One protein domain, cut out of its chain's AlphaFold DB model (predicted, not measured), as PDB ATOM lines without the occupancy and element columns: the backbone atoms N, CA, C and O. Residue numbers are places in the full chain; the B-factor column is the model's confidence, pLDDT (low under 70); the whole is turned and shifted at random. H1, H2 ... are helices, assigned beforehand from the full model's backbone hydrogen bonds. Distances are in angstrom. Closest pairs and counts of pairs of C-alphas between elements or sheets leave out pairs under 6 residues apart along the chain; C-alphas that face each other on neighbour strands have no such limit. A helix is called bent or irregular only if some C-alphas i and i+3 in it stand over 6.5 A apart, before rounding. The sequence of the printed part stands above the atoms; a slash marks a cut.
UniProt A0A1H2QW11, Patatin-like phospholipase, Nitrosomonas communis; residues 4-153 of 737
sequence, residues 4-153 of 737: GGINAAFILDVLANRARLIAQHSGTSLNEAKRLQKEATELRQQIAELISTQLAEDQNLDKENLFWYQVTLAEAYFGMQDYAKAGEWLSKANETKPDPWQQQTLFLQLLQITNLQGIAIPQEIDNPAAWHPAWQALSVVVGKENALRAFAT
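Overview. This is residues 4 to 153 of the 737 residues of the protein "Patatin-like phospholipase" of Nitrosomonas communis (UniProt A0A1H2QW11). A long helical hairpin, H1 and H2, packs on a group of four helices, H3, H4, H6 and H5, which form a ring with each touching the next; the short H7 crosses H6 on the side of the ring away from the hairpin. H1 to H6 make an up-and-down bundle, each helix running against the one before it. The printed part has 150 residues with seven named helices in the order H1 to H7 and no named strand, and the class is all helix. It is compact, with a radius of gyration of the C-alphas of 16.1 A and spans of 52 by 41 by 24 A.

Arrangement. Start at H1, residues 4 to 26, and turn into H2, residues 31 to 57: this hairpin touches closest at the C-alphas of Ala 16 and Ala 33, 4.2 A apart, at a shallow tilt of 16 degrees. H3, residues 63 to 79, is the hub, touching four helices. Its closest C-alphas to H2 are Ala 76 and Arg 44, 4.9 A apart, at a tilt of 35.0 degrees, only just steep; H1 only just touches it, with 3 pairs of C-alphas within 8 A and with residue 6 alone. H4, residues 83 to 95, forms a hairpin with H3, Ala 86 to Ala 74 being the closest C-alphas at 4.2 A. H5, residues 100 to 116, touches H3 with residues 106 to 113 alone, closest at the C-alphas of Ile 113 and Gly 79, 6.6 A. H6, residues 133 to 142, touches H4 at Ala 137 and Gly 87, closest C-alphas 4.4 A, running the same way at 8 degrees. It also forms a hairpin with H5, closest at the C-alphas of Val 141 and Phe 107, 6.6 A. H7, residues 144 to 153, touches H6 only at the corner, about perpendicular at 80 degrees. Every O i to N i+4 pair is within hydrogen-bond range in H1 to H5; H6 has 3 of 6, and H7 2 of 6 beside 4 of 7 O i to N i+3 pairs.

Along the chain. Find C-alpha 4 at (-16.056, 2.551, 35.096), where H1 begins its 32.7 A. H2 spans 39.6 A from C-alpha 31 at (-0.739, 19.357, 23.220). H3 spans 24.3 A and H5 24.4 A. H7, ending at (-8.320, 16.912, 53.667), is irregular: C-alphas 145 and 148 are 7.3 A apart.

Size, cuts and confidence. The C-alphas farthest apart, Gly 27 and Asn 60, are 53.8 A from each other. The printed part has no cut. The link from H5 to H6, residues 117 to 132, is long; the other five are tight. No printed residue is under 70; the mean pLDDT of the printed part is 89.6.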
ATOM      1  N   GLY A   4     -17.333   2.774  35.791       87.75
ATOM      2  CA  GLY A   4     -16.056   2.551  35.096       87.75
ATOM      3  C   GLY A   4     -15.690   3.660  34.099       87.75
ATOM      4  O   GLY A   4     -14.513   3.961  33.921       87.75
ATOM      5  N   GLY A   5     -16.686   4.289  33.464       92.19
ATOM      6  CA  GLY A   5     -16.454   5.387  32.527       92.19
ATOM      7  C   GLY A   5     -16.081   6.680  33.245       92.19
ATOM      8  O   GLY A   5     -15.160   7.367  32.812       92.19
ATOM      9  N   ILE A   6     -16.743   6.990  34.365       94.19
ATOM     10  CA  ILE A   6     -16.454   8.231  35.094       94.19
ATOM     11  C   ILE A   6     -15.061   8.197  35.732       94.19
ATOM     12  O   ILE A   6     -14.301   9.153  35.592       94.19
ATOM     13  N   ASN A   7     -14.652   7.045  36.277       93.31
ATOM     14  CA  ASN A   7     -13.289   6.851  36.772       93.31
ATOM     15  C   ASN A   7     -12.238   6.932  35.657       93.31
ATOM     16  O   ASN A   7     -11.152   7.463  35.878       93.31
ATOM     17  N   ALA A   8     -12.546   6.456  34.445       95.75
ATOM     18  CA  ALA A   8     -11.657   6.642  33.301       95.75
ATOM     19  C   ALA A   8     -11.502   8.131  32.943       95.75
ATOM     20  O   ALA A   8     -10.382   8.581  32.708       95.75
ATOM     21  N   ALA A   9     -12.585   8.918  32.978       96.25
ATOM     22  CA  ALA A   9     -12.518  10.368  32.778       96.25
ATOM     23  C   ALA A   9     -11.682  11.067  33.864       96.25
ATOM     24  O   ALA A   9     -10.874  11.942  33.559       96.25
ATOM     25  N   PHE A  10     -11.818  10.645  35.120       94.88
ATOM     26  CA  PHE A  10     -10.991  11.136  36.218       94.88
ATOM     27  C   PHE A  10      -9.498  10.809  36.028       94.88
ATOM     28  O   PHE A  10      -8.650  11.689  36.170       94.88
ATOM     29  N   ILE A  11      -9.155   9.575  35.639       95.00
ATOM     30  CA  ILE A  11      -7.765   9.189  35.333       95.00
ATOM     31  C   ILE A  11      -7.206  10.041  34.187       95.00
ATOM     32  O   ILE A  11      -6.053  10.470  34.252       95.00
ATOM     33  N   LEU A  12      -8.010  10.330  33.160       96.38
ATOM     34  CA  LEU A  12      -7.608  11.218  32.069       96.38
ATOM     35  C   LEU A  12      -7.287  12.636  32.565       96.38
ATOM     36  O   LEU A  12      -6.300  13.205  32.103       96.38
ATOM     37  N   ASP A  13      -8.020  13.183  33.542       94.25
ATOM     38  CA  ASP A  13      -7.668  14.476  34.156       94.25
ATOM     39  C   ASP A  13      -6.343  14.415  34.925       94.25
ATOM     40  O   ASP A  13      -5.521  15.330  34.825       94.25
ATOM     41  N   VAL A  14      -6.106  13.331  35.673       91.50
ATOM     42  CA  VAL A  14      -4.840  13.114  36.393       91.50
ATOM     43  C   VAL A  14      -3.670  13.062  35.405       91.50
ATOM     44  O   VAL A  14      -2.655  13.739  35.600       91.50
ATOM     45  N   LEU A  15      -3.818  12.311  34.310       92.62
ATOM     46  CA  LEU A  15      -2.812  12.219  33.250       92.62
ATOM     47  C   LEU A  15      -2.621  13.558  32.524       92.62
ATOM     48  O   LEU A  15      -1.484  13.948  32.257       92.62
ATOM     49  N   ALA A  16      -3.705  14.289  32.254       92.94
ATOM     50  CA  ALA A  16      -3.651  15.611  31.639       92.94
ATOM     51  C   ALA A  16      -2.866  16.599  32.510       92.94
ATOM     52  O   ALA A  16      -2.016  17.337  32.004       92.94
ATOM     53  N   ASN A  17      -3.102  16.591  33.826       88.06
ATOM     54  CA  ASN A  17      -2.361  17.430  34.761       88.06
ATOM     55  C   ASN A  17      -0.874  17.052  34.814       88.06
ATOM     56  O   ASN A  17      -0.014  17.930  34.770       88.06
ATOM     57  N   ARG A  18      -0.552  15.754  34.815       86.56
ATOM     58  CA  ARG A  18       0.840  15.286  34.765       86.56
ATOM     59  C   ARG A  18       1.551  15.736  33.489       86.56
ATOM     60  O   ARG A  18       2.660  16.259  33.555       86.56
ATOM     61  N   ALA A  19       0.906  15.579  32.334       88.94
ATOM     62  CA  ALA A  19       1.444  16.038  31.057       88.94
ATOM     63  C   ALA A  19       1.672  17.562  31.048       88.94
ATOM     64  O   ALA A  19       2.661  18.031  30.487       88.94
ATOM     65  N   ARG A  20       0.797  18.336  31.708       88.19
ATOM     66  CA  ARG A  20       0.932  19.793  31.864       88.19
ATOM     67  C   ARG A  20       2.167  20.174  32.686       88.19
ATOM     68  O   ARG A  20       2.936  21.015  32.230       88.19
ATOM     69  N   LEU A  21       2.371  19.538  33.842       83.00
ATOM     70  CA  LEU A  21       3.526  19.795  34.713       83.00
ATOM     71  C   LEU A  21       4.847  19.446  34.016       83.00
ATOM     72  O   LEU A  21       5.769  20.259  33.988       83.00
ATOM     73  N   ILE A  22       4.910  18.281  33.358       84.00
ATOM     74  CA  ILE A  22       6.084  17.877  32.568       84.00
ATOM     75  C   ILE A  22       6.370  18.910  31.475       84.00
ATOM     76  O   ILE A  22       7.522  19.308  31.300       84.00
ATOM     77  N   ALA A  23       5.342  19.370  30.757       85.50
ATOM     78  CA  ALA A  23       5.495  20.371  29.708       85.50
ATOM     79  C   ALA A  23       6.035  21.706  30.240       85.50
ATOM     80  O   ALA A  23       6.929  22.287  29.626       85.50
ATOM     81  N   GLN A  24       5.561  22.159  31.402       82.12
ATOM     82  CA  GLN A  24       6.052  23.375  32.056       82.12
ATOM     83  C   GLN A  24       7.515  23.249  32.499       82.12
ATOM     84  O   GLN A  24       8.303  24.157  32.246       82.12
ATOM     85  N   HIS A  25       7.896  22.125  33.112       78.69
ATOM     86  CA  HIS A  25       9.263  21.900  33.603       78.69
ATOM     87  C   HIS A  25      10.281  21.703  32.478       78.69
ATOM     88  O   HIS A  25      11.397  22.207  32.553       78.69
ATOM     89  N   SER A  26       9.899  20.981  31.425       84.31
ATOM     90  CA  SER A  26      10.775  20.685  30.281       84.31
ATOM     91  C   SER A  26      10.726  21.741  29.170       84.31
ATOM     92  O   SER A  26      11.485  21.645  28.208       84.31
ATOM     93  N   GLY A  27       9.825  22.727  29.268       81.94
ATOM     94  CA  GLY A  27       9.575  23.701  28.202       81.94
ATOM     95  C   GLY A  27       8.993  23.078  26.925       81.94
ATOM     96  O   GLY A  27       9.198  23.611  25.835       81.94
ATOM     97  N   THR A  28       8.304  21.936  27.035       88.06
ATOM     98  CA  THR A  28       7.704  21.214  25.899       88.06
ATOM     99  C   THR A  28       6.232  21.599  25.672       88.06
ATOM    100  O   THR A  28       5.660  22.435  26.370       88.06
ATOM    101  N   SER A  29       5.607  21.053  24.622       89.25
ATOM    102  CA  SER A  29       4.248  21.431  24.200       89.25
ATOM    103  C   SER A  29       3.145  20.895  25.125       89.25
ATOM    104  O   SER A  29       3.156  19.734  25.521       89.25
ATOM    105  N   LEU A  30       2.107  21.707  25.351       91.00
ATOM    106  CA  LEU A  30       0.893  21.351  26.107       91.00
ATOM    107  C   LEU A  30      -0.121  20.494  25.319       91.00
ATOM    108  O   LEU A  30      -1.229  20.261  25.802       91.00
ATOM    109  N   ASN A  31       0.205  20.060  24.099       93.69
ATOM    110  CA  ASN A  31      -0.739  19.357  23.220       93.69
ATOM    111  C   ASN A  31      -1.289  18.068  23.839       93.69
ATOM    112  O   ASN A  31      -2.490  17.825  23.761       93.69
ATOM    113  N   GLU A  32      -0.431  17.279  24.485       93.38
ATOM    114  CA  GLU A  32      -0.843  16.018  25.106       93.38
ATOM    115  C   GLU A  32      -1.801  16.250  26.279       93.38
ATOM    116  O   GLU A  32      -2.858  15.627  26.356       93.38
ATOM    117  N   ALA A  33      -1.499  17.232  27.134       92.81
ATOM    118  CA  ALA A  33      -2.381  17.628  28.229       92.81
ATOM    119  C   ALA A  33      -3.763  18.072  27.717       92.81
ATOM    120  O   ALA A  33      -4.790  17.676  28.264       92.81
ATOM    121  N   LYS A  34      -3.798  18.862  26.634       94.81
ATOM    122  CA  LYS A  34      -5.049  19.313  26.002       94.81
ATOM    123  C   LYS A  34      -5.842  18.159  25.385       94.81
ATOM    124  O   LYS A  34      -7.065  18.156  25.494       94.81
ATOM    125  N   ARG A  35      -5.166  17.193  24.750       97.12
ATOM    126  CA  ARG A  35      -5.795  15.995  24.169       97.12
ATOM    127  C   ARG A  35      -6.493  15.170  25.249       97.12
ATOM    128  O   ARG A  35      -7.686  14.915  25.131       97.12
ATOM    129  N   LEU A  36      -5.774  14.835  26.321       97.31
ATOM    130  CA  LEU A  36      -6.299  14.052  27.443       97.31
ATOM    131  C   LEU A  36      -7.481  14.750  28.133       97.31
ATOM    132  O   LEU A  36      -8.497  14.120  28.412       97.31
ATOM    133  N   GLN A  37      -7.396  16.068  28.338       95.19
ATOM    134  CA  GLN A  37      -8.491  16.850  28.923       95.19
ATOM    135  C   GLN A  37      -9.740  16.881  28.024       95.19
ATOM    136  O   GLN A  37     -10.872  16.834  28.515       95.19
ATOM    137  N   LYS A  38      -9.552  16.941  26.699       96.38
ATOM    138  CA  LYS A  38     -10.652  16.844  25.733       96.38
ATOM    139  C   LYS A  38     -11.328  15.474  25.809       96.38
ATOM    140  O   LYS A  38     -12.548  15.424  25.920       96.38
ATOM    141  N   GLU A  39     -10.550  14.394  25.834       97.31
ATOM    142  CA  GLU A  39     -11.061  13.022  25.973       97.31
ATOM    143  C   GLU A  39     -11.840  12.827  27.281       97.31
ATOM    144  O   GLU A  39     -12.926  12.248  27.271       97.31
ATOM    145  N   ALA A  40     -11.346  13.379  28.395       96.94
ATOM    146  CA  ALA A  40     -12.052  13.350  29.676       96.94
ATOM    147  C   ALA A  40     -13.418  14.058  29.599       96.94
ATOM    148  O   ALA A  40     -14.410  13.577  30.147       96.94
ATOM    149  N   THR A  41     -13.479  15.197  28.902       96.50
ATOM    150  CA  THR A  41     -14.705  15.996  28.735       96.50
ATOM    151  C   THR A  41     -15.720  15.287  27.838       96.50
ATOM    152  O   THR A  41     -16.886  15.165  28.208       96.50
ATOM    153  N   GLU A  42     -15.283  14.769  26.687       96.75
ATOM    154  CA  GLU A  42     -16.132  14.019  25.749       96.75
ATOM    155  C   GLU A  42     -16.724  12.769  26.407       96.75
ATOM    156  O   GLU A  42     -17.915  12.488  26.261       96.75
ATOM    157  N   LEU A  43     -15.913  12.052  27.189       96.75
ATOM    158  CA  LEU A  43     -16.368  10.879  27.924       96.75
ATOM    159  C   LEU A  43     -17.425  11.251  28.974       96.75
ATOM    160  O   LEU A  43     -18.457  10.587  29.061       96.75
ATOM    161  N   ARG A  44     -17.228  12.341  29.728       97.06
ATOM    162  CA  ARG A  44     -18.230  12.833  30.692       97.06
ATOM    163  C   ARG A  44     -19.543  13.227  30.032       97.06
ATOM    164  O   ARG A  44     -20.597  12.943  30.598       97.06
ATOM    165  N   GLN A  45     -19.493  13.825  28.845       96.44
ATOM    166  CA  GLN A  45     -20.695  14.185  28.100       96.44
ATOM    167  C   GLN A  45     -21.501  12.940  27.694       96.44
ATOM    168  O   GLN A  45     -22.698  12.872  27.966       96.44
ATOM    169  N   GLN A  46     -20.836  11.920  27.138       95.75
ATOM    170  CA  GLN A  46     -21.478  10.647  26.776       95.75
ATOM    171  C   GLN A  46     -22.099   9.950  27.996       95.75
ATOM    172  O   GLN A  46     -23.206   9.415  27.921       95.75
ATOM    173  N   ILE A  47     -21.401   9.972  29.135       95.38
ATOM    174  CA  ILE A  47     -21.897   9.404  30.394       95.38
ATOM    175  C   ILE A  47     -23.135  10.160  30.874       95.38
ATOM    176  O   ILE A  47     -24.128   9.526  31.227       95.38
ATOM    177  N   ALA A  48     -23.098  11.494  30.871       94.88
ATOM    178  CA  ALA A  48     -24.215  12.314  31.319       94.88
ATOM    179  C   ALA A  48     -25.488  12.046  30.501       94.88
ATOM    180  O   ALA A  48     -26.564  11.902  31.081       94.88
ATOM    181  N   GLU A  49     -25.371  11.913  29.177       93.81
ATOM    182  CA  GLU A  49     -26.493  11.599  28.282       93.81
ATOM    183  C   GLU A  49     -27.052  10.187  28.531       93.81
ATOM    184  O   GLU A  49     -28.259  10.014  28.739       93.81
ATOM    185  N   LEU A  50     -26.175   9.178  28.574       92.56
ATOM    186  CA  LEU A  50     -26.572   7.779  28.750       92.56
ATOM    187  C   LEU A  50     -27.257   7.551  30.100       92.56
ATOM    188  O   LEU A  50     -28.324   6.943  30.166       92.56
ATOM    189  N   ILE A  51     -26.641   8.037  31.178       91.75
ATOM    190  CA  ILE A  51     -27.130   7.803  32.536       91.75
ATOM    191  C   ILE A  51     -28.427   8.574  32.792       91.75
ATOM    192  O   ILE A  51     -29.340   8.023  33.401       91.75
ATOM    193  N   SER A  52     -28.555   9.806  32.286       91.00
ATOM    194  CA  SER A  52     -29.808  10.564  32.411       91.00
ATOM    195  C   SER A  52     -30.976   9.853  31.724       91.00
ATOM    196  O   SER A  52     -32.084   9.850  32.255       91.00
ATOM    197  N   THR A  53     -30.722   9.215  30.576       89.75
ATOM    198  CA  THR A  53     -31.728   8.422  29.852       89.75
ATOM    199  C   THR A  53     -32.138   7.189  30.658       89.75
ATOM    200  O   THR A  53     -33.324   6.977  30.888       89.75
ATOM    201  N   GLN A  54     -31.169   6.431  31.183       87.19
ATOM    202  CA  GLN A  54     -31.449   5.249  32.009       87.19
ATOM    203  C   GLN A  54     -32.252   5.588  33.268       87.19
ATOM    204  O   GLN A  54     -33.200   4.884  33.600       87.19
ATOM    205  N   LEU A  55     -31.914   6.690  33.944       87.06
ATOM    206  CA  LEU A  55     -32.619   7.123  35.152       87.06
ATOM    207  C   LEU A  55     -34.069   7.553  34.873       87.06
ATOM    208  O   LEU A  55     -34.910   7.506  35.767       87.06
ATOM    209  N   ALA A  56     -34.354   8.019  33.653       85.94
ATOM    210  CA  ALA A  56     -35.704   8.379  33.230       85.94
ATOM    211  C   ALA A  56     -36.547   7.146  32.855       85.94
ATOM    212  O   ALA A  56     -37.765   7.165  33.038       85.94
ATOM    213  N   GLU A  57     -35.908   6.094  32.336       86.62
ATOM    214  CA  GLU A  57     -36.554   4.849  31.906       86.62
ATOM    215  C   GLU A  57     -36.801   3.867  33.064       86.62
ATOM    216  O   GLU A  57     -37.828   3.186  33.071       86.62
ATOM    217  N   ASP A  58     -35.905   3.808  34.055       80.25
ATOM    218  CA  ASP A  58     -35.986   2.866  35.175       80.25
ATOM    219  C   ASP A  58     -36.367   3.553  36.498       80.25
ATOM    220  O   ASP A  58     -35.537   4.125  37.206       80.25
ATOM    221  N   GLN A  59     -37.653   3.468  36.855       72.69
ATOM    222  CA  GLN A  59     -38.189   4.006  38.113       72.69
ATOM    223  C   GLN A  59     -38.101   3.026  39.297       72.69
ATOM    224  O   GLN A  59     -38.465   3.401  40.411       72.69
ATOM    225  N   ASN A  60     -37.629   1.791  39.085       79.56
ATOM    226  CA  ASN A  60     -37.579   0.738  40.110       79.56
ATOM    227  C   ASN A  60     -36.160   0.466  40.633       79.56
ATOM    228  O   ASN A  60     -35.915  -0.579  41.240       79.56
ATOM    229  N   LEU A  61     -35.231   1.402  40.429       82.31
ATOM    230  CA  LEU A  61     -33.883   1.308  40.976       82.31
ATOM    231  C   LEU A  61     -33.925   1.218  42.504       82.31
ATOM    232  O   LEU A  61     -34.594   2.004  43.181       82.31
ATOM    233  N   ASP A  62     -33.166   0.271  43.055       86.94
ATOM    234  CA  ASP A  62     -32.929   0.257  44.489       86.94
ATOM    235  C   ASP A  62     -32.146   1.504  44.929       86.94
ATOM    236  O   ASP A  62     -31.563   2.258  44.142       86.94
ATOM    237  N   LYS A  63     -32.149   1.720  46.239       84.94
ATOM    238  CA  LYS A  63     -31.577   2.902  46.872       84.94
ATOM    239  C   LYS A  63     -30.076   3.072  46.596       84.94
ATOM    240  O   LYS A  63     -29.608   4.203  46.489       84.94
ATOM    241  N   GLU A  64     -29.332   1.972  46.508       85.69
ATOM    242  CA  GLU A  64     -27.880   1.997  46.328       85.69
ATOM    243  C   GLU A  64     -27.513   2.311  44.876       85.69
ATOM    244  O   GLU A  64     -26.701   3.198  44.615       85.69
ATOM    245  N   ASN A  65     -28.166   1.648  43.924       87.56
ATOM    246  CA  ASN A  65     -28.003   1.930  42.506       87.56
ATOM    247  C   ASN A  65     -28.397   3.376  42.197       87.56
ATOM    248  O   ASN A  65     -27.631   4.094  41.552       87.56
ATOM    249  N   LEU A  66     -29.537   3.840  42.721       89.88
ATOM    250  CA  LEU A  66     -29.982   5.222  42.559       89.88
ATOM    251  C   LEU A  66     -28.921   6.228  43.033       89.88
ATOM    252  O   LEU A  66     -28.619   7.177  42.307       89.88
ATOM    253  N   PHE A  67     -28.317   5.998  44.205       90.94
ATOM    254  CA  PHE A  67     -27.232   6.832  44.721       90.94
ATOM    255  C   PHE A  67     -26.041   6.883  43.752       90.94
ATOM    256  O   PHE A  67     -25.604   7.971  43.369       90.94
ATOM    257  N   TRP A  68     -25.544   5.731  43.291       90.50
ATOM    258  CA  TRP A  68     -24.383   5.682  42.395       90.50
ATOM    259  C   TRP A  68     -24.647   6.311  41.025       90.50
ATOM    260  O   TRP A  68     -23.761   6.970  40.472       90.50
ATOM    261  N   TYR A  69     -25.859   6.171  40.488       91.69
ATOM    262  CA  TYR A  69     -26.257   6.852  39.258       91.69
ATOM    263  C   TYR A  69     -26.278   8.377  39.428       91.69
ATOM    264  O   TYR A  69     -25.702   9.098  38.607       91.69
ATOM    265  N   GLN A  70     -26.878   8.879  40.512       93.25
ATOM    266  CA  GLN A  70     -26.926  10.312  40.819       93.25
ATOM    267  C   GLN A  70     -25.524  10.894  41.036       93.25
ATOM    268  O   GLN A  70     -25.208  11.959  40.508       93.25
ATOM    269  N   VAL A  71     -24.656  10.176  41.750       93.94
ATOM    270  CA  VAL A  71     -23.260  10.573  41.977       93.94
ATOM    271  C   VAL A  71     -22.444  10.579  40.685       93.94
ATOM    272  O   VAL A  71     -21.683  11.513  40.448       93.94
ATOM    273  N   THR A  72     -22.640   9.588  39.813       94.88
ATOM    274  CA  THR A  72     -21.970   9.540  38.504       94.88
ATOM    275  C   THR A  72     -22.338  10.759  37.651       94.88
ATOM    276  O   THR A  72     -21.465  11.364  37.028       94.88
ATOM    277  N   LEU A  73     -23.616  11.163  37.649       95.25
ATOM    278  CA  LEU A  73     -24.063  12.389  36.979       95.25
ATOM    279  C   LEU A  73     -23.468  13.639  37.625       95.25
ATOM    280  O   LEU A  73     -22.983  14.520  36.913       95.25
ATOM    281  N   ALA A  74     -23.476  13.709  38.957       95.94
ATOM    282  CA  ALA A  74     -22.878  14.815  39.688       95.94
ATOM    283  C   ALA A  74     -21.405  15.006  39.306       95.94
ATOM    284  O   ALA A  74     -21.019  16.108  38.931       95.94
ATOM    285  N   GLU A  75     -20.601  13.940  39.330       96.12
ATOM    286  CA  GLU A  75     -19.187  13.984  38.955       96.12
ATOM    287  C   GLU A  75     -18.980  14.349  37.479       96.12
ATOM    288  O   GLU A  75     -18.076  15.126  37.164       96.12
ATOM    289  N   ALA A  76     -19.821  13.845  36.570       96.75
ATOM    290  CA  ALA A  76     -19.746  14.201  35.154       96.75
ATOM    291  C   ALA A  76     -19.923  15.713  34.956       96.75
ATOM    292  O   ALA A  76     -19.072  16.361  34.341       96.75
ATOM    293  N   TYR A  77     -20.982  16.297  35.524       97.50
ATOM    294  CA  TYR A  77     -21.210  17.742  35.450       97.50
ATOM    295  C   TYR A  77     -20.132  18.538  36.191       97.50
ATOM    296  O   TYR A  77     -19.673  19.558  35.677       97.50
ATOM    297  N   PHE A  78     -19.661  18.048  37.339       97.12
ATOM    298  CA  PHE A  78     -18.603  18.694  38.114       97.12
ATOM    299  C   PHE A  78     -17.287  18.767  37.327       97.12
ATOM    300  O   PHE A  78     -16.657  19.822  37.249       97.12
ATOM    301  N   GLY A  79     -16.886  17.667  36.684       95.44
ATOM    302  CA  GLY A  79     -15.693  17.612  35.837       95.44
ATOM    303  C   GLY A  79     -15.796  18.497  34.591       95.44
ATOM    304  O   GLY A  79     -14.801  19.094  34.187       95.44
ATOM    305  N   MET A  80     -17.005  18.649  34.033       96.19
ATOM    306  CA  MET A  80     -17.312  19.587  32.940       96.19
ATOM    307  C   MET A  80     -17.479  21.048  33.402       96.19
ATOM    308  O   MET A  80     -17.765  21.915  32.579       96.19
ATOM    309  N   GLN A  81     -17.283  21.334  34.695       96.44
ATOM    310  CA  GLN A  81     -17.431  22.657  35.317       96.44
ATOM    311  C   GLN A  81     -18.868  23.221  35.322       96.44
ATOM    312  O   GLN A  81     -19.071  24.408  35.575       96.44
ATOM    313  N   ASP A  82     -19.887  22.378  35.119       96.94
ATOM    314  CA  ASP A  82     -21.303  22.720  35.327       96.94
ATOM    315  C   ASP A  82     -21.685  22.457  36.796       96.94
ATOM    316  O   ASP A  82     -22.403  21.515  37.145       96.94
ATOM    317  N   TYR A  83     -21.136  23.279  37.698       97.12
ATOM    318  CA  TYR A  83     -21.278  23.084  39.147       97.12
ATOM    319  C   TYR A  83     -22.721  23.226  39.644       97.12
ATOM    320  O   TYR A  83     -23.067  22.649  40.673       97.12
ATOM    321  N   ALA A  84     -23.561  23.977  38.926       95.81
ATOM    322  CA  ALA A  84     -24.970  24.137  39.269       95.81
ATOM    323  C   ALA A  84     -25.706  22.796  39.140       95.81
ATOM    324  O   ALA A  84     -26.263  22.308  40.124       95.81
ATOM    325  N   LYS A  85     -25.610  22.139  37.972       96.00
ATOM    326  CA  LYS A  85     -26.192  20.801  37.783       96.00
ATOM    327  C   LYS A  85     -25.535  19.751  38.661       96.00
ATOM    328  O   LYS A  85     -26.225  18.874  39.176       96.00
ATOM    329  N   ALA A  86     -24.218  19.834  38.857       97.12
ATOM    330  CA  ALA A  86     -23.532  18.941  39.782       97.12
ATOM    331  C   ALA A  86     -24.141  19.043  41.192       97.12
ATOM    332  O   ALA A  86     -24.487  18.024  41.782       97.12
ATOM    333  N   GLY A  87     -24.350  20.263  41.696       95.56
ATOM    334  CA  GLY A  87     -24.979  20.518  42.991       95.56
ATOM    335  C   GLY A  87     -26.402  19.962  43.107       95.56
ATOM    336  O   GLY A  87     -26.743  19.385  44.140       95.56
ATOM    337  N   GLU A  88     -27.216  20.067  42.052       95.75
ATOM    338  CA  GLU A  88     -28.563  19.474  42.018       95.75
ATOM    339  C   GLU A  88     -28.524  17.949  42.189       95.75
ATOM    340  O   GLU A  88     -29.276  17.388  42.989       95.75
ATOM    341  N   TRP A  89     -27.626  17.269  41.472       95.50
ATOM    342  CA  TRP A  89     -27.467  15.818  41.583       95.50
ATOM    343  C   TRP A  89     -26.868  15.389  42.923       95.50
ATOM    344  O   TRP A  89     -27.316  14.389  43.482       95.50
ATOM    345  N   LEU A  90     -25.932  16.161  43.485       95.50
ATOM    346  CA  LEU A  90     -25.405  15.918  44.832       95.50
ATOM    347  C   LEU A  90     -26.490  16.052  45.903       95.50
ATOM    348  O   LEU A  90     -26.518  15.253  46.835       95.50
ATOM    349  N   SER A  91     -27.405  17.016  45.763       94.44
ATOM    350  CA  SER A  91     -28.538  17.164  46.685       94.44
ATOM    351  C   SER A  91     -29.436  15.927  46.651       94.44
ATOM    352  O   SER A  91     -29.729  15.357  47.699       94.44
ATOM    353  N   LYS A  92     -29.793  15.457  45.446       92.69
ATOM    354  CA  LYS A  92     -30.583  14.227  45.260       92.69
ATOM    355  C   LYS A  92     -29.872  12.997  45.831       92.69
ATOM    356  O   LYS A  92     -30.493  12.201  46.526       92.69
ATOM    357  N   ALA A  93     -28.563  12.877  45.600       91.81
ATOM    358  CA  ALA A  93     -27.757  11.801  46.168       91.81
ATOM    359  C   ALA A  93     -27.765  11.835  47.701       91.81
ATOM    360  O   ALA A  93     -27.893  10.792  48.339       91.81
ATOM    361  N   ASN A  94     -27.691  13.016  48.317       89.19
ATOM    362  CA  ASN A  94     -27.665  13.128  49.774       89.19
ATOM    363  C   ASN A  94     -29.022  12.797  50.429       89.19
ATOM    364  O   ASN A  94     -29.058  12.280  51.546       89.19
ATOM    365  N   GLU A  95     -30.144  13.001  49.726       88.44
ATOM    366  CA  GLU A  95     -31.480  12.571  50.177       88.44
ATOM    367  C   GLU A  95     -31.577  11.051  50.361       88.44
ATOM    368  O   GLU A  95     -32.339  10.570  51.207       88.44
ATOM    369  N   THR A  96     -30.748  10.284  49.646       84.25
ATOM    370  CA  THR A  96     -30.647   8.838  49.848       84.25
ATOM    371  C   THR A  96     -29.995   8.473  51.185       84.25
ATOM    372  O   THR A  96     -30.047   7.315  51.565       84.25
ATOM    373  N   LYS A  97     -29.447   9.398  51.983       84.19
ATOM    374  CA  LYS A  97     -28.763   9.077  53.257       84.19
ATOM    375  C   LYS A  97     -27.720   7.953  53.077       84.19
ATOM    376  O   LYS A  97     -27.920   6.861  53.622       84.19
ATOM    377  N   PRO A  98     -26.685   8.190  52.256       84.81
ATOM    378  CA  PRO A  98     -25.619   7.223  52.017       84.81
ATOM    379  C   PRO A  98     -24.829   6.921  53.294       84.81
ATOM    380  O   PRO A  98     -24.800   7.723  54.232       84.81
ATOM    381  N   ASP A  99     -24.156   5.775  53.308       86.94
ATOM    382  CA  ASP A  99     -23.260   5.413  54.400       86.94
ATOM    383  C   ASP A  99     -22.068   6.390  54.475       86.94
ATOM    384  O   ASP A  99     -21.614   6.902  53.445       86.94
ATOM    385  N   PRO A 100     -21.471   6.612  55.664       84.62
ATOM    386  CA  PRO A 100     -20.361   7.556  55.824       84.62
ATOM    387  C   PRO A 100     -19.170   7.302  54.888       84.62
ATOM    388  O   PRO A 100     -18.543   8.246  54.410       84.62
ATOM    389  N   TRP A 101     -18.866   6.034  54.588       86.19
ATOM    390  CA  TRP A 101     -17.774   5.682  53.678       86.19
ATOM    391  C   TRP A 101     -18.077   6.091  52.228       86.19
ATOM    392  O   TRP A 101     -17.180   6.565  51.537       86.19
ATOM    393  N   GLN A 102     -19.337   5.988  51.784       89.75
ATOM    394  CA  GLN A 102     -19.764   6.411  50.444       89.75
ATOM    395  C   GLN A 102     -19.636   7.930  50.295       89.75
ATOM    396  O   GLN A 102     -19.110   8.414  49.292       89.75
ATOM    397  N   GLN A 103     -20.058   8.682  51.320       88.69
ATOM    398  CA  GLN A 103     -19.900  10.140  51.362       88.69
ATOM    399  C   GLN A 103     -18.430  10.552  51.317       88.69
ATOM    400  O   GLN A 103     -18.069  11.442  50.548       88.69
ATOM    401  N   GLN A 104     -17.581   9.894  52.113       88.56
ATOM    402  CA  GLN A 104     -16.149  10.169  52.144       88.56
ATOM    403  C   GLN A 104     -15.503   9.917  50.775       88.56
ATOM    404  O   GLN A 104     -14.784  10.781  50.275       88.56
ATOM    405  N   THR A 105     -15.771   8.766  50.149       88.19
ATOM    406  CA  THR A 105     -15.232   8.423  48.825       88.19
ATOM    407  C   THR A 105     -15.644   9.447  47.768       88.19
ATOM    408  O   THR A 105     -14.780   9.980  47.071       88.19
ATOM    409  N   LEU A 106     -16.937   9.781  47.698       90.75
ATOM    410  CA  LEU A 106     -17.464  10.805  46.795       90.75
ATOM    411  C   LEU A 106     -16.775  12.158  47.004       90.75
ATOM    412  O   LEU A 106     -16.294  12.785  46.060       90.75
ATOM    413  N   PHE A 107     -16.726  12.606  48.257       91.31
ATOM    414  CA  PHE A 107     -16.172  13.902  48.610       91.31
ATOM    415  C   PHE A 107     -14.696  14.014  48.216       91.31
ATOM    416  O   PHE A 107     -14.304  15.004  47.601       91.31
ATOM    417  N   LEU A 108     -13.884  12.997  48.528       89.31
ATOM    418  CA  LEU A 108     -12.455  12.993  48.212       89.31
ATOM    419  C   LEU A 108     -12.195  13.016  46.697       89.31
ATOM    420  O   LEU A 108     -11.293  13.727  46.252       89.31
ATOM    421  N   GLN A 109     -13.001  12.309  45.901       89.81
ATOM    422  CA  GLN A 109     -12.872  12.304  44.440       89.81
ATOM    423  C   GLN A 109     -13.200  13.676  43.832       89.81
ATOM    424  O   GLN A 109     -12.402  14.224  43.068       89.81
ATOM    425  N   LEU A 110     -14.321  14.292  44.224       93.38
ATOM    426  CA  LEU A 110     -14.684  15.636  43.754       93.38
ATOM    427  C   LEU A 110     -13.702  16.711  44.233       93.38
ATOM    428  O   LEU A 110     -13.393  17.651  43.499       93.38
ATOM    429  N   LEU A 111     -13.172  16.565  45.446       90.88
ATOM    430  CA  LEU A 111     -12.127  17.435  45.971       90.88
ATOM    431  C   LEU A 111     -10.852  17.347  45.125       90.88
ATOM    432  O   LEU A 111     -10.253  18.370  44.796       90.88
ATOM    433  N   GLN A 112     -10.466  16.143  44.702       89.19
ATOM    434  CA  GLN A 112      -9.329  15.959  43.806       89.19
ATOM    435  C   GLN A 112      -9.584  16.557  42.415       89.19
ATOM    436  O   GLN A 112      -8.694  17.207  41.874       89.19
ATOM    437  N   ILE A 113     -10.796  16.426  41.862       92.31
ATOM    438  CA  ILE A 113     -11.178  17.100  40.607       92.31
ATOM    439  C   ILE A 113     -11.082  18.625  40.756       92.31
ATOM    440  O   ILE A 113     -10.507  19.290  39.897       92.31
ATOM    441  N   THR A 114     -11.568  19.173  41.873       91.25
ATOM    442  CA  THR A 114     -11.469  20.609  42.193       91.25
ATOM    443  C   THR A 114     -10.010  21.080  42.192       91.25
ATOM    444  O   THR A 114      -9.683  22.110  41.596       91.25
ATOM    445  N   ASN A 115      -9.111  20.288  42.789       85.56
ATOM    446  CA  ASN A 115      -7.672  20.558  42.785       85.56
ATOM    447  C   ASN A 115      -7.077  20.506  41.365       85.56
ATOM    448  O   ASN A 115      -6.314  21.395  40.992       85.56
ATOM    449  N   LEU A 116      -7.448  19.511  40.548       87.75
ATOM    450  CA  LEU A 116      -6.988  19.374  39.153       87.75
ATOM    451  C   LEU A 116      -7.469  20.520  38.247       87.75
ATOM    452  O   LEU A 116      -6.800  20.863  37.267       87.75
ATOM    453  N   GLN A 117      -8.609  21.129  38.584       90.19
ATOM    454  CA  GLN A 117      -9.154  22.318  37.925       90.19
ATOM    455  C   GLN A 117      -8.461  23.623  38.362       90.19
ATOM    456  O   GLN A 117      -8.742  24.675  37.790       90.19
ATOM    457  N   GLY A 118      -7.540  23.578  39.334       86.25
ATOM    458  CA  GLY A 118      -6.767  24.742  39.779       86.25
ATOM    459  C   GLY A 118      -7.574  25.750  40.599       86.25
ATOM    460  O   GLY A 118      -7.243  26.935  40.624       86.25
ATOM    461  N   ILE A 119      -8.645  25.303  41.260       87.81
ATOM    462  CA  ILE A 119      -9.514  26.169  42.060       87.81
ATOM    463  C   ILE A 119      -8.942  26.269  43.478       87.81
ATOM    464  O   ILE A 119      -8.751  25.263  44.157       87.81
ATOM    465  N   ALA A 120      -8.670  27.490  43.941       83.38
ATOM    466  CA  ALA A 120      -8.111  27.725  45.271       83.38
ATOM    467  C   ALA A 120      -9.092  27.320  46.386       83.38
ATOM    468  O   ALA A 120     -10.283  27.628  46.304       83.38
ATOM    469  N   ILE A 121      -8.575  26.672  47.435       84.31
ATOM    470  CA  ILE A 121      -9.348  26.277  48.622       84.31
ATOM    471  C   ILE A 121      -9.788  27.536  49.395       84.31
ATOM    472  O   ILE A 121      -8.936  28.399  49.645       84.31
ATOM    473  N   PRO A 122     -11.069  27.653  49.802       83.69
ATOM    474  CA  PRO A 122     -11.538  28.764  50.617       83.69
ATOM    475  C   PRO A 122     -10.837  28.786  51.974       83.69
ATOM    476  O   PRO A 122     -10.534  27.742  52.555       83.69
ATOM    477  N   GLN A 123     -10.596  29.981  52.494       78.00
ATOM    478  CA  GLN A 123     -10.053  30.189  53.829       78.00
ATOM    479  C   GLN A 123     -11.158  30.114  54.888       78.00
ATOM    480  O   GLN A 123     -12.331  30.358  54.608       78.00
ATOM    481  N   GLU A 124     -10.781  29.830  56.137       75.69
ATOM    482  CA  GLU A 124     -11.727  29.752  57.265       75.69
ATOM    483  C   GLU A 124     -12.507  31.060  57.496       75.69
ATOM    484  O   GLU A 124     -13.621  31.030  58.010       75.69
ATOM    485  N   ILE A 125     -11.937  32.202  57.096       76.25
ATOM    486  CA  ILE A 125     -12.554  33.531  57.217       76.25
ATOM    487  C   ILE A 125     -13.500  33.878  56.057       76.25
ATOM    488  O   ILE A 125     -14.185  34.901  56.115       76.25
ATOM    489  N   ASP A 126     -13.531  33.067  54.997       81.62
ATOM    490  CA  ASP A 126     -14.310  33.366  53.799       81.62
ATOM    491  C   ASP A 126     -15.802  33.120  54.039       81.62
ATOM    492  O   ASP A 126     -16.210  32.094  54.586       81.62
ATOM    493  N   ASN A 127     -16.648  34.032  53.553       83.38
ATOM    494  CA  ASN A 127     -18.097  33.851  53.601       83.38
ATOM    495  C   ASN A 127     -18.520  32.672  52.698       83.38
ATOM    496  O   ASN A 127     -18.278  32.743  51.489       83.38
ATOM    497  N   PRO A 128     -19.233  31.648  53.214       84.38
ATOM    498  CA  PRO A 128     -19.695  30.513  52.413       84.38
ATOM    499  C   PRO A 128     -20.516  30.871  51.174       84.38
ATOM    500  O   PRO A 128     -20.468  30.165  50.169       84.38
ATOM    501  N   ALA A 129     -21.254  31.984  51.212       85.50
ATOM    502  CA  ALA A 129     -22.021  32.463  50.062       85.50
ATOM    503  C   ALA A 129     -21.140  33.019  48.926       85.50
ATOM    504  O   ALA A 129     -21.595  33.108  47.790       85.50
ATOM    505  N   ALA A 130     -19.894  33.391  49.227       87.94
ATOM    506  CA  ALA A 130     -18.931  33.936  48.273       87.94
ATOM    507  C   ALA A 130     -17.961  32.877  47.725       87.94
ATOM    508  O   ALA A 130     -17.130  33.194  46.874       87.94
ATOM    509  N   TRP A 131     -18.043  31.628  48.194       91.00
ATOM    510  CA  TRP A 131     -17.202  30.554  47.673       91.00
ATOM    511  C   TRP A 131     -17.445  30.327  46.180       91.00
ATOM    512  O   TRP A 131     -18.567  30.469  45.693       91.00
ATOM    513  N   HIS A 132     -16.398  29.904  45.469       93.06
ATOM    514  CA  HIS A 132     -16.518  29.461  44.081       93.06
ATOM    515  C   HIS A 132     -17.619  28.383  43.949       93.06
ATOM    516  O   HIS A 132     -17.713  27.525  44.834       93.06
ATOM    517  N   PRO A 133     -18.418  28.359  42.860       95.19
ATOM    518  CA  PRO A 133     -19.522  27.406  42.699       95.19
ATOM    519  C   PRO A 133     -19.138  25.932  42.910       95.19
ATOM    520  O   PRO A 133     -19.929  25.168  43.454       95.19
ATOM    521  N   ALA A 134     -17.903  25.547  42.569       94.00
ATOM    522  CA  ALA A 134     -17.355  24.216  42.857       94.00
ATOM    523  C   ALA A 134     -17.395  23.858  44.356       94.00
ATOM    524  O   ALA A 134     -17.880  22.793  44.732       94.00
ATOM    525  N   TRP A 135     -16.949  24.769  45.226       92.88
ATOM    526  CA  TRP A 135     -16.953  24.580  46.679       92.88
ATOM    527  C   TRP A 135     -18.364  24.616  47.258       92.88
ATOM    528  O   TRP A 135     -18.665  23.879  48.196       92.88
ATOM    529  N   GLN A 136     -19.253  25.431  46.681       92.88
ATOM    530  CA  GLN A 136     -20.666  25.436  47.058       92.88
ATOM    531  C   GLN A 136     -21.316  24.083  46.750       92.88
ATOM    532  O   GLN A 136     -21.951  23.508  47.635       92.88
ATOM    533  N   ALA A 137     -21.095  23.536  45.551       94.06
ATOM    534  CA  ALA A 137     -21.576  22.210  45.172       94.06
ATOM    535  C   ALA A 137     -20.977  21.114  46.070       94.06
ATOM    536  O   ALA A 137     -21.711  20.289  46.606       94.06
ATOM    537  N   LEU A 138     -19.666  21.149  46.325       92.50
ATOM    538  CA  LEU A 138     -18.993  20.166  47.178       92.50
ATOM    539  C   LEU A 138     -19.484  20.210  48.638       92.50
ATOM    540  O   LEU A 138     -19.604  19.171  49.289       92.50
ATOM    541  N   SER A 139     -19.839  21.397  49.145       92.31
ATOM    542  CA  SER A 139     -20.388  21.568  50.498       92.31
ATOM    543  C   SER A 139     -21.723  20.848  50.718       92.31
ATOM    544  O   SER A 139     -22.072  20.565  51.862       92.31
ATOM    545  N   VAL A 140     -22.452  20.509  49.646       92.00
ATOM    546  CA  VAL A 140     -23.720  19.762  49.723       92.00
ATOM    547  C   VAL A 140     -23.507  18.356  50.286       92.00
ATOM    548  O   VAL A 140     -24.380  17.855  50.991       92.00
ATOM    549  N   VAL A 141     -22.345  17.741  50.034       90.44
ATOM    550  CA  VAL A 141     -22.038  16.366  50.466       90.44
ATOM    551  C   VAL A 141     -21.891  16.270  51.985       90.44
ATOM    552  O   VAL A 141     -22.405  15.345  52.602       90.44
ATOM    553  N   VAL A 142     -21.204  17.240  52.595       87.25
ATOM    554  CA  VAL A 142     -20.815  17.213  54.020       87.25
ATOM    555  C   VAL A 142     -21.591  18.198  54.897       87.25
ATOM    556  O   VAL A 142     -21.466  18.181  56.123       87.25
ATOM    557  N   GLY A 143     -22.389  19.066  54.278       86.62
ATOM    558  CA  GLY A 143     -23.039  20.200  54.923       86.62
ATOM    559  C   GLY A 143     -22.103  21.403  55.076       86.62
ATOM    560  O   GLY A 143     -20.898  21.269  55.299       86.62
ATOM    561  N   LYS A 144     -22.670  22.613  54.996       79.75
ATOM    562  CA  LYS A 144     -21.912  23.880  55.041       79.75
ATOM    563  C   LYS A 144     -21.067  24.041  56.306       79.75
ATOM    564  O   LYS A 144     -19.978  24.598  56.233       79.75
ATOM    565  N   GLU A 145     -21.544  23.526  57.439       76.38
ATOM    566  CA  GLU A 145     -20.839  23.596  58.726       76.38
ATOM    567  C   GLU A 145     -19.543  22.771  58.744       76.38
ATOM    568  O   GLU A 145     -18.569  23.169  59.378       76.38
ATOM    569  N   ASN A 146     -19.503  21.648  58.019       80.25
ATOM    570  CA  ASN A 146     -18.335  20.763  57.964       80.25
ATOM    571  C   ASN A 146     -17.470  20.996  56.717       80.25
ATOM    572  O   ASN A 146     -16.335  20.528  56.661       80.25
ATOM    573  N   ALA A 147     -17.986  21.724  55.723       82.19
ATOM    574  CA  ALA A 147     -17.367  21.904  54.415       82.19
ATOM    575  C   ALA A 147     -15.928  22.433  54.488       82.19
ATOM    576  O   ALA A 147     -15.022  21.787  53.969       82.19
ATOM    577  N   LEU A 148     -15.691  23.535  55.210       77.00
ATOM    578  CA  LEU A 148     -14.344  24.108  55.371       77.00
ATOM    579  C   LEU A 148     -13.351  23.114  55.989       77.00
ATOM    580  O   LEU A 148     -12.209  23.003  55.543       77.00
ATOM    581  N   ARG A 149     -13.800  22.356  56.995       78.56
ATOM    582  CA  ARG A 149     -12.982  21.351  57.692       78.56
ATOM    583  C   ARG A 149     -12.603  20.210  56.753       78.56
ATOM    584  O   ARG A 149     -11.458  19.756  56.744       78.56
ATOM    585  N   ALA A 150     -13.565  19.784  55.942       80.38
ATOM    586  CA  ALA A 150     -13.397  18.703  54.996       80.38
ATOM    587  C   ALA A 150     -12.529  19.120  53.798       80.38
ATOM    588  O   ALA A 150     -11.685  18.335  53.377       80.38
ATOM    589  N   PHE A 151     -12.620  20.356  53.296       84.19
ATOM    590  CA  PHE A 151     -11.781  20.819  52.176       84.19
ATOM    591  C   PHE A 151     -10.279  20.716  52.473       84.19
ATOM    592  O   PHE A 151      -9.494  20.363  51.594       84.19
ATOM    593  N   ALA A 152      -9.877  20.915  53.731       72.44
ATOM    594  CA  ALA A 152      -8.485  20.778  54.148       72.44
ATOM    595  C   ALA A 152      -7.914  19.350  53.983       72.44
ATOM    596  O   ALA A 152      -6.694  19.185  53.939       72.44
ATOM    597  N   THR A 153      -8.757  18.315  53.858       73.69
ATOM    598  CA  THR A 153      -8.320  16.912  53.667       73.69
ATOM    599  C   THR A 153      -7.743  16.613  52.293       73.69
ATOM    600  O   THR A 153      -6.966  15.671  52.148       73.69
TER     601      THR A 153